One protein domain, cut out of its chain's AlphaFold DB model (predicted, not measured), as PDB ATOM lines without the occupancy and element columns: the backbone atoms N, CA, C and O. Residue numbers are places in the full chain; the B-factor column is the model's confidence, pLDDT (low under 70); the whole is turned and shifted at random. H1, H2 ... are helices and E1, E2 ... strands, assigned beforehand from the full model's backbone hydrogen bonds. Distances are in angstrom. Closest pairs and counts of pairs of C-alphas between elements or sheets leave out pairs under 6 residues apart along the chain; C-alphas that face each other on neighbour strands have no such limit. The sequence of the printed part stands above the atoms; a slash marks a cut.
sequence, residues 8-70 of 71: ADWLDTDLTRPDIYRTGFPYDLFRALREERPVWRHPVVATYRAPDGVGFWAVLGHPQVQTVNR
ATOM      1  N   ALA A   8       3.308  30.207  18.641       47.97
ATOM      2  CA  ALA A   8       2.549  29.284  19.482       47.97
ATOM      3  C   ALA A   8       3.197  29.008  20.859       47.97
ATOM      4  O   ALA A   8       2.479  28.986  21.853       47.97
ATOM      5  N   ASP A   9       4.530  28.902  20.960       58.12
ATOM      6  CA  ASP A   9       5.258  28.775  22.243       58.12
ATOM      7  C   ASP A   9       5.137  30.034  23.119       58.12
ATOM      8  O   ASP A   9       5.275  29.989  24.346       58.12
ATOM      9  N   TRP A  10       4.892  31.196  22.508       57.12
ATOM     10  CA  TRP A  10       4.718  32.450  23.244       57.12
ATOM     11  C   TRP A  10       3.341  32.512  23.916       57.12
ATOM     12  O   TRP A  10       3.197  33.165  24.948       57.12
ATOM     13  N   LEU A  11       2.347  31.789  23.387       61.66
ATOM     14  CA  LEU A  11       0.983  31.751  23.924       61.66
ATOM     15  C   LEU A  11       0.841  30.930  25.206       61.66
ATOM     16  O   LEU A  11      -0.144  31.124  25.905       61.66
ATOM     17  N   ASP A  12       1.788  30.044  25.508       69.50
ATOM     18  CA  ASP A  12       1.850  29.289  26.768       69.50
ATOM     19  C   ASP A  12       2.976  29.805  27.685       69.50
ATOM     20  O   ASP A  12       3.338  29.177  28.681       69.50
ATOM     21  N   THR A  13       3.540  30.976  27.364       80.56
ATOM     22  CA  THR A  13       4.596  31.584  28.173       80.56
ATOM     23  C   THR A  13       4.058  32.017  29.533       80.56
ATOM     24  O   THR A  13       3.094  32.774  29.637       80.56
ATOM     25  N   ASP A  14       4.761  31.593  30.581       88.25
ATOM     26  CA  ASP A  14       4.540  32.053  31.944       88.25
ATOM     27  C   ASP A  14       4.941  33.534  32.096       88.25
ATOM     28  O   ASP A  14       6.118  33.878  32.245       88.25
ATOM     29  N   LEU A  15       3.937  34.414  32.078       90.19
ATOM     30  CA  LEU A  15       4.062  35.861  32.257       90.19
ATOM     31  C   LEU A  15       4.506  36.265  33.669       90.19
ATOM     32  O   LEU A  15       4.839  37.434  33.879       90.19
ATOM     33  N   THR A  16       4.509  35.335  34.631       89.69
ATOM     34  CA  THR A  16       4.954  35.579  36.010       89.69
ATOM     35  C   THR A  16       6.465  35.433  36.177       89.69
ATOM     36  O   THR A  16       7.014  35.899  37.180       89.69
ATOM     37  N   ARG A  17       7.167  34.841  35.196       88.94
ATOM     38  CA  ARG A  17       8.622  34.652  35.249       88.94
ATOM     39  C   ARG A  17       9.360  35.989  35.196       88.94
ATOM     40  O   ARG A  17       9.314  36.658  34.168       88.94
ATOM     41  N   PRO A  18      10.162  36.348  36.213       88.81
ATOM     42  CA  PRO A  18      10.940  37.589  36.177       88.81
ATOM     43  C   PRO A  18      11.986  37.619  35.054       88.81
ATOM     44  O   PRO A  18      12.358  38.689  34.579       88.81
ATOM     45  N   ASP A  19      12.450  36.447  34.607       89.25
ATOM     46  CA  ASP A  19      13.486  36.320  33.578       89.25
ATOM     47  C   ASP A  19      13.109  37.000  32.256       89.25
ATOM     48  O   ASP A  19      13.983  37.582  31.615       89.25
ATOM     49  N   ILE A  20      11.826  36.975  31.865       89.50
ATOM     50  CA  ILE A  20      11.374  37.539  30.578       89.50
ATOM     51  C   ILE A  20      11.411  39.072  30.555       89.50
ATOM     52  O   ILE A  20      11.302  39.667  29.488       89.50
ATOM     53  N   TYR A  21      11.580  39.704  31.720       90.62
ATOM     54  CA  TYR A  21      11.645  41.156  31.878       90.62
ATOM     55  C   TYR A  21      13.073  41.669  32.125       90.62
ATOM     56  O   TYR A  21      13.282  42.872  32.282       90.62
ATOM     57  N   ARG A  22      14.083  40.781  32.173       93.38
ATOM     58  CA  ARG A  22      15.473  41.151  32.513       93.38
ATOM     59  C   ARG A  22      16.097  42.168  31.561       93.38
ATOM     60  O   ARG A  22      16.969  42.922  31.976       93.38
ATOM     61  N   THR A  23      15.671  42.178  30.305       91.44
ATOM     62  CA  THR A  23      16.177  43.076  29.260       91.44
ATOM     63  C   THR A  23      15.218  44.231  28.962       91.44
ATOM     64  O   THR A  23      15.385  44.925  27.962       91.44
ATOM     65  N   GLY A  24      14.224  44.457  29.826       92.12
ATOM     66  CA  GLY A  24      13.150  45.426  29.627       92.12
ATOM     67  C   GLY A  24      11.808  44.752  29.351       92.12
ATOM     68  O   GLY A  24      11.642  43.549  29.541       92.12
ATOM     69  N   PHE A  25      10.821  45.541  28.929       91.31
ATOM     70  CA  PHE A  25       9.487  45.013  28.658       91.31
ATOM     71  C   PHE A  25       9.478  44.194  27.351       91.31
ATOM     72  O   PHE A  25       9.921  44.708  26.320       91.31
ATOM     73  N   PRO A  26       8.961  42.951  27.345       92.06
ATOM     74  CA  PRO A  26       8.981  42.088  26.166       92.06
ATOM     75  C   PRO A  26       7.871  42.476  25.174       92.06
ATOM     76  O   PRO A  26       6.850  41.803  25.048       92.06
ATOM     77  N   TYR A  27       8.053  43.589  24.459       91.06
ATOM     78  CA  TYR A  27       7.027  44.151  23.573       91.06
ATOM     79  C   TYR A  27       6.539  43.185  22.486       91.06
ATOM     80  O   TYR A  27       5.342  43.169  22.203       91.06
ATOM     81  N   ASP A  28       7.420  42.364  21.908       90.12
ATOM     82  CA  ASP A  28       7.043  41.410  20.857       90.12
ATOM     83  C   ASP A  28       6.127  40.290  21.361       90.12
ATOM     84  O   ASP A  28       5.133  39.984  20.703       90.12
ATOM     85  N   LEU A  29       6.382  39.764  22.566       88.19
ATOM     86  CA  LEU A  29       5.498  38.801  23.238       88.19
ATOM     87  C   LEU A  29       4.094  39.387  23.401       88.19
ATOM     88  O   LEU A  29       3.096  38.790  23.008       88.19
ATOM     89  N   PHE A  30       4.019  40.595  23.959       90.44
ATOM     90  CA  PHE A  30       2.749  41.267  24.216       90.44
ATOM     91  C   PHE A  30       2.065  41.754  22.934       90.44
ATOM     92  O   PHE A  30       0.853  41.959  22.927       90.44
ATOM     93  N   ARG A  31       2.799  41.973  21.840       91.06
ATOM     94  CA  ARG A  31       2.217  42.237  20.518       91.06
ATOM     95  C   ARG A  31       1.548  40.976  19.971       91.06
ATOM     96  O   ARG A  31       0.358  41.046  19.684       91.06
ATOM     97  N   ALA A  32       2.253  39.844  19.939       89.62
ATOM     98  CA  ALA A  32       1.697  38.569  19.479       89.62
ATOM     99  C   ALA A  32       0.471  38.147  20.309       89.62
ATOM    100  O   ALA A  32      -0.590  37.864  19.761       89.62
ATOM    101  N   LEU A  33       0.562  38.227  21.643       89.88
ATOM    102  CA  LEU A  33      -0.573  37.922  22.516       89.88
ATOM    103  C   LEU A  33      -1.777  38.842  22.263       89.88
ATOM    104  O   LEU A  33      -2.909  38.378  22.316       89.88
ATOM    105  N   ARG A  34      -1.576  40.135  21.978       91.25
ATOM    106  CA  ARG A  34      -2.687  41.053  21.663       91.25
ATOM    107  C   ARG A  34      -3.355  40.741  20.330       91.25
ATOM    108  O   ARG A  34      -4.567  40.903  20.231       91.25
ATOM    109  N   GLU A  35      -2.571  40.353  19.330       90.31
ATOM    110  CA  GLU A  35      -3.058  40.022  17.989       90.31
ATOM    111  C   GLU A  35      -3.836  38.700  17.996       90.31
ATOM    112  O   GLU A  35      -4.910  38.615  17.406       90.31
ATOM    113  N   GLU A  36      -3.337  37.693  18.716       89.38
ATOM    114  CA  GLU A  36      -3.909  36.346  18.696       89.38
ATOM    115  C   GLU A  36      -4.919  36.085  19.824       89.38
ATOM    116  O   GLU A  36      -5.911  35.382  19.626       89.38
ATOM    117  N   ARG A  37      -4.682  36.625  21.028       89.12
ATOM    118  CA  ARG A  37      -5.482  36.370  22.241       89.12
ATOM    119  C   ARG A  37      -5.594  37.628  23.128       89.12
ATOM    120  O   ARG A  37      -5.066  37.653  24.242       89.12
ATOM    121  N   PRO A  38      -6.315  38.678  22.688       90.88
ATOM    122  CA  PRO A  38      -6.403  39.959  23.405       90.88
ATOM    123  C   PRO A  38      -6.979  39.850  24.826       90.88
ATOM    124  O   PRO A  38      -6.738  40.731  25.657       90.88
ATOM    125  N   VAL A  39      -7.721  38.774  25.103       93.31
ATOM    126  CA  VAL A  39      -8.079  38.306  26.443       93.31
ATOM    127  C   VAL A  39      -7.709  36.834  26.517       93.31
ATOM    128  O   VAL A  39      -8.207  36.026  25.733       93.31
ATOM    129  N   TRP A  40      -6.835  36.482  27.450       91.56
ATOM    130  CA  TRP A  40      -6.276  35.140  27.544       91.56
ATOM    131  C   TRP A  40      -6.286  34.640  28.985       91.56
ATOM    132  O   TRP A  40      -5.969  35.377  29.918       91.56
ATOM    133  N   ARG A  41      -6.655  33.370  29.180       91.00
ATOM    134  CA  ARG A  41      -6.527  32.703  30.475       91.00
ATOM    135  C   ARG A  41      -5.105  32.171  30.608       91.00
ATOM    136  O   ARG A  41      -4.770  31.170  29.983       91.00
ATOM    137  N   HIS A  42      -4.305  32.831  31.439       90.25
ATOM    138  CA  HIS A  42      -2.958  32.386  31.765       90.25
ATOM    139  C   HIS A  42      -3.003  31.002  32.438       90.25
ATOM    140  O   HIS A  42      -3.871  30.785  33.300       90.25
ATOM    141  N   PRO A  43      -2.092  30.075  32.087       87.75
ATOM    142  CA  PRO A  43      -1.999  28.771  32.725       87.75
ATOM    143  C   PRO A  43      -1.777  28.909  34.232       87.75
ATOM    144  O   PRO A  43      -1.255  29.910  34.725       87.75
ATOM    145  N   VAL A  44      -2.194  27.898  34.988       88.75
ATOM    146  CA  VAL A  44      -1.936  27.869  36.428       88.75
ATOM    147  C   VAL A  44      -0.457  27.562  36.636       88.75
ATOM    148  O   VAL A  44       0.005  26.484  36.270       88.75
ATOM    149  N   VAL A  45       0.278  28.510  37.215       87.88
ATOM    150  CA  VAL A  45       1.718  28.388  37.477       87.88
ATOM    151  C   VAL A  45       2.017  28.670  38.943       87.88
ATOM    152  O   VAL A  45       1.396  29.540  39.558       87.88
ATOM    153  N   ALA A  46       2.955  27.923  39.522       88.00
ATOM    154  CA  ALA A  46       3.429  28.176  40.877       88.00
ATOM    155  C   ALA A  46       4.319  29.422  40.888       88.00
ATOM    156  O   ALA A  46       5.251  29.545  40.095       88.00
ATOM    157  N   THR A  47       4.057  30.336  41.816       85.38
ATOM    158  CA  THR A  47       4.885  31.530  42.019       85.38
ATOM    159  C   THR A  47       5.396  31.561  43.451       85.38
ATOM    160  O   THR A  47       4.825  30.929  44.336       85.38
ATOM    161  N   TYR A  48       6.423  32.368  43.721       85.38
ATOM    162  CA  TYR A  48       6.910  32.570  45.092       85.38
ATOM    163  C   TYR A  48       5.797  33.001  46.071       85.38
ATOM    164  O   TYR A  48       5.835  32.656  47.246       85.38
ATOM    165  N   ARG A  49       4.794  33.751  45.589       84.19
ATOM    166  CA  ARG A  49       3.664  34.231  46.402       84.19
ATOM    167  C   ARG A  49       2.458  33.283  46.408       84.19
ATOM    168  O   ARG A  49       1.579  33.466  47.241       84.19
ATOM    169  N   ALA A  50       2.410  32.309  45.501       87.38
ATOM    170  CA  ALA A  50       1.338  31.321  45.380       87.38
ATOM    171  C   ALA A  50       1.936  29.950  44.999       87.38
ATOM    172  O   ALA A  50       1.957  29.601  43.812       87.38
ATOM    173  N   PRO A  51       2.458  29.191  45.983       89.00
ATOM    174  CA  PRO A  51       3.122  27.906  45.745       89.00
ATOM    175  C   PRO A  51       2.184  26.834  45.181       89.00
ATOM    176  O   PRO A  51       2.611  26.024  44.366       89.00
ATOM    177  N   ASP A  52       0.902  26.882  45.553       90.75
ATOM    178  CA  ASP A  52      -0.135  25.950  45.082       90.75
ATOM    179  C   ASP A  52      -0.606  26.235  43.644       90.75
ATOM    180  O   ASP A  52      -1.454  25.529  43.100       90.75
ATOM    181  N   GLY A  53      -0.045  27.266  43.008       88.75
ATOM    182  CA  GLY A  53      -0.384  27.668  41.654       88.75
ATOM    183  C   GLY A  53      -1.436  28.770  41.597       88.75
ATOM    184  O   GLY A  53      -2.397  28.806  42.362       88.75
ATOM    185  N   VAL A  54      -1.266  29.684  40.646       89.38
ATOM    186  CA  VAL A  54      -2.253  30.718  40.330       89.38
ATOM    187  C   VAL A  54      -2.441  30.811  38.822       89.38
ATOM    188  O   VAL A  54      -1.481  30.877  38.061       89.38
ATOM    189  N   GLY A  55      -3.701  30.801  38.392       89.62
ATOM    190  CA  GLY A  55      -4.099  31.144  37.030       89.62
ATOM    191  C   GLY A  55      -4.901  32.436  37.052       89.62
ATOM    192  O   GLY A  55      -5.748  32.631  37.927       89.62
ATOM    193  N   PHE A  56      -4.659  33.316  36.089       91.06
ATOM    194  CA  PHE A  56      -5.310  34.622  36.016       91.06
ATOM    195  C   PHE A  56      -5.745  34.948  34.590       91.06
ATOM    196  O   PHE A  56      -5.337  34.302  33.626       91.06
ATOM    197  N   TRP A  57      -6.619  35.938  34.453       93.62
ATOM    198  CA  TRP A  57      -6.971  36.490  33.149       93.62
ATOM    199  C   TRP A  57      -5.985  37.598  32.788       93.62
ATOM    200  O   TRP A  57      -5.864  38.583  33.513       93.62
ATOM    201  N   ALA A  58      -5.288  37.435  31.669       93.50
ATOM    202  CA  ALA A  58      -4.482  38.474  31.055       93.50
ATOM    203  C   ALA A  58      -5.357  39.249  30.060       93.50
ATOM    204  O   ALA A  58      -5.811  38.701  29.053       93.50
ATOM    205  N   VAL A  59      -5.603  40.526  30.354       94.38
ATOM    206  CA  VAL A  59      -6.332  41.448  29.473       94.38
ATOM    207  C   VAL A  59      -5.312  42.374  28.829       94.38
ATOM    208  O   VAL A  59      -4.667  43.168  29.508       94.38
ATOM    209  N   LEU A  60      -5.124  42.226  27.522       92.38
ATOM    210  CA  LEU A  60      -4.002  42.823  26.795       92.38
ATOM    211  C   LEU A  60      -4.479  43.798  25.717       92.38
ATOM    212  O   LEU A  60      -3.790  44.767  25.393       92.38
ATOM    213  N   GLY A  61      -5.653  43.540  25.140       91.38
ATOM    214  CA  GLY A  61      -6.244  44.399  24.122       91.38
ATOM    215  C   GLY A  61      -6.667  45.750  24.699       91.38
ATOM    216  O   GLY A  61      -7.317  45.823  25.741       91.38
ATOM    217  N   HIS A  62      -6.306  46.837  24.013       90.31
ATOM    218  CA  HIS A  62      -6.584  48.195  24.487       90.31
ATOM    219  C   HIS A  62      -8.083  48.459  24.737       90.31
ATOM    220  O   HIS A  62      -8.400  48.981  25.807       90.31
ATOM    221  N   PRO A  63      -9.020  48.062  23.847       91.56
ATOM    222  CA  PRO A  63     -10.448  48.199  24.128       91.56
ATOM    223  C   PRO A  63     -10.887  47.422  25.375       91.56
ATOM    224  O   PRO A  63     -11.614  47.956  26.203       91.56
ATOM    225  N   GLN A  64     -10.403  46.189  25.551       92.50
ATOM    226  CA  GLN A  64     -10.796  45.322  26.665       92.50
ATOM    227  C   GLN A  64     -10.262  45.829  28.004       92.50
ATOM    228  O   GLN A  64     -10.991  45.815  28.990       92.50
ATOM    229  N   VAL A  65      -9.025  46.335  28.035       91.62
ATOM    230  CA  VAL A  65      -8.472  47.007  29.222       91.62
ATOM    231  C   VAL A  65      -9.325  48.220  29.591       91.62
ATOM    232  O   VAL A  65      -9.617  48.428  30.765       91.62
ATOM    233  N   GLN A  66      -9.755  49.012  28.603       94.06
ATOM    234  CA  GLN A  66     -10.628  50.152  28.872       94.06
ATOM    235  C   GLN A  66     -11.999  49.736  29.414       94.06
ATOM    236  O   GLN A  66     -12.505  50.427  30.287       94.06
ATOM    237  N   THR A  67     -12.591  48.643  28.930       93.31
ATOM    238  CA  THR A  67     -13.856  48.121  29.470       93.31
ATOM    239  C   THR A  67     -13.689  47.659  30.916       93.31
ATOM    240  O   THR A  67     -14.378  48.162  31.792       93.31
ATOM    241  N   VAL A  68     -12.719  46.779  31.187       90.88
ATOM    242  CA  VAL A  68     -12.505  46.195  32.526       90.88
ATOM    243  C   VAL A  68     -12.131  47.241  33.580       90.88
ATOM    244  O   VAL A  68     -12.419  47.045  34.750       90.88
ATOM    245  N   ASN A  69     -11.496  48.349  33.192       86.94
ATOM    246  CA  ASN A  69     -11.155  49.422  34.132       86.94
ATOM    247  C   ASN A  69     -12.314  50.387  34.436       86.94
ATOM    248  O   ASN A  69     -12.160  51.240  35.310       86.94
ATOM    249  N   ARG A  70     -13.403  50.354  33.660       84.81
ATOM    250  CA  ARG A  70     -14.523  51.302  33.786       84.81
ATOM    251  C   ARG A  70     -15.761  50.707  34.458       84.81
ATOM    252  O   ARG A  70     -16.568  51.495  34.948       84.81
TER     253      ARG A  70
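Overview. This is residues 8 to 70 of the 71 residues of an uncharacterized protein of Actinobacteria bacterium (UniProt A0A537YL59). A long hairpin-like pair of chain stretches, residues 39 to 47 going out and 50 to 59 coming back, makes one side of the domain; it is paired in two separate pieces, E1 with E4 at the end near H3 and E2 with E3 at the turn. The stretch before it, with the short helix H1 and the longer H2, makes a loose loop over one side of this hairpin, and no helix touches another. The printed part has 63 residues, with three named helices and four named strands in the order H1, H2, E1, E2, E3, E4, H3; the two sheets, E1 - E4 and E2 - E3, are antiparallel, and the class is mixed, helices and strands. The whole is only just compact, close to loose, with a radius of gyration of the C-alphas of 12.4 A and spans of 32 by 26 by 21 A.

Along the chain. After residues 8 to 17, H1 takes residues 18 to 21, 5.6 A long, with C-alpha 18 at (10.940, 37.589, 36.177). H2 is residues 27 to 36, 14.3 A. E1 is residues 39 to 41, 7.1 A, with C-alpha 39 at (-8.079, 38.306, 26.443). E2 is residues 45 to 47, 6.4 A, and E3 is residues 50 to 54, 6.2 A. E4 is residues 57 to 59, 6.2 A. H3 is residues 62 to 68, 10.2 A, ending with C-alpha 68 at (-12.505, 46.195, 32.526).

Arrangement. H1 is apart from H2, from H3 and from the four strands. H2 is apart from E2, E3, E4 and H3. E1 and E4 are antiparallel neighbours at 162 degrees, with N 40 and O 58 at 2.9 A and N 58 and O 40 at 2.8 A, within hydrogen-bond range. E2 and E3 are an antiparallel hairpin at 133 degrees, with N 54 and O 45 at 2.9 A and N 47 and O 50 at 3.0 A, also within range. E3 runs on into E4 across a break of 2 residues, at 51 degrees. The closest C-alphas of E4 and H3 are those of Val 59 and Val 65, 6.0 A apart. In H2 and H3 every O i to N i+4 pair is within hydrogen-bond range; H1, with 4 residues, is too short for such a pair.

Size, cuts and confidence. The two C-alphas farthest apart are those of Pro 51 and Pro 63, 32.6 A. The printed part has no cut, and the six links between named elements are tight. Residues 21 to 27, of which 21 belongs to H1 and 27 to H2, stand free. The mean pLDDT of the printed part is 87.5, and residues 8 to 12 are under 70.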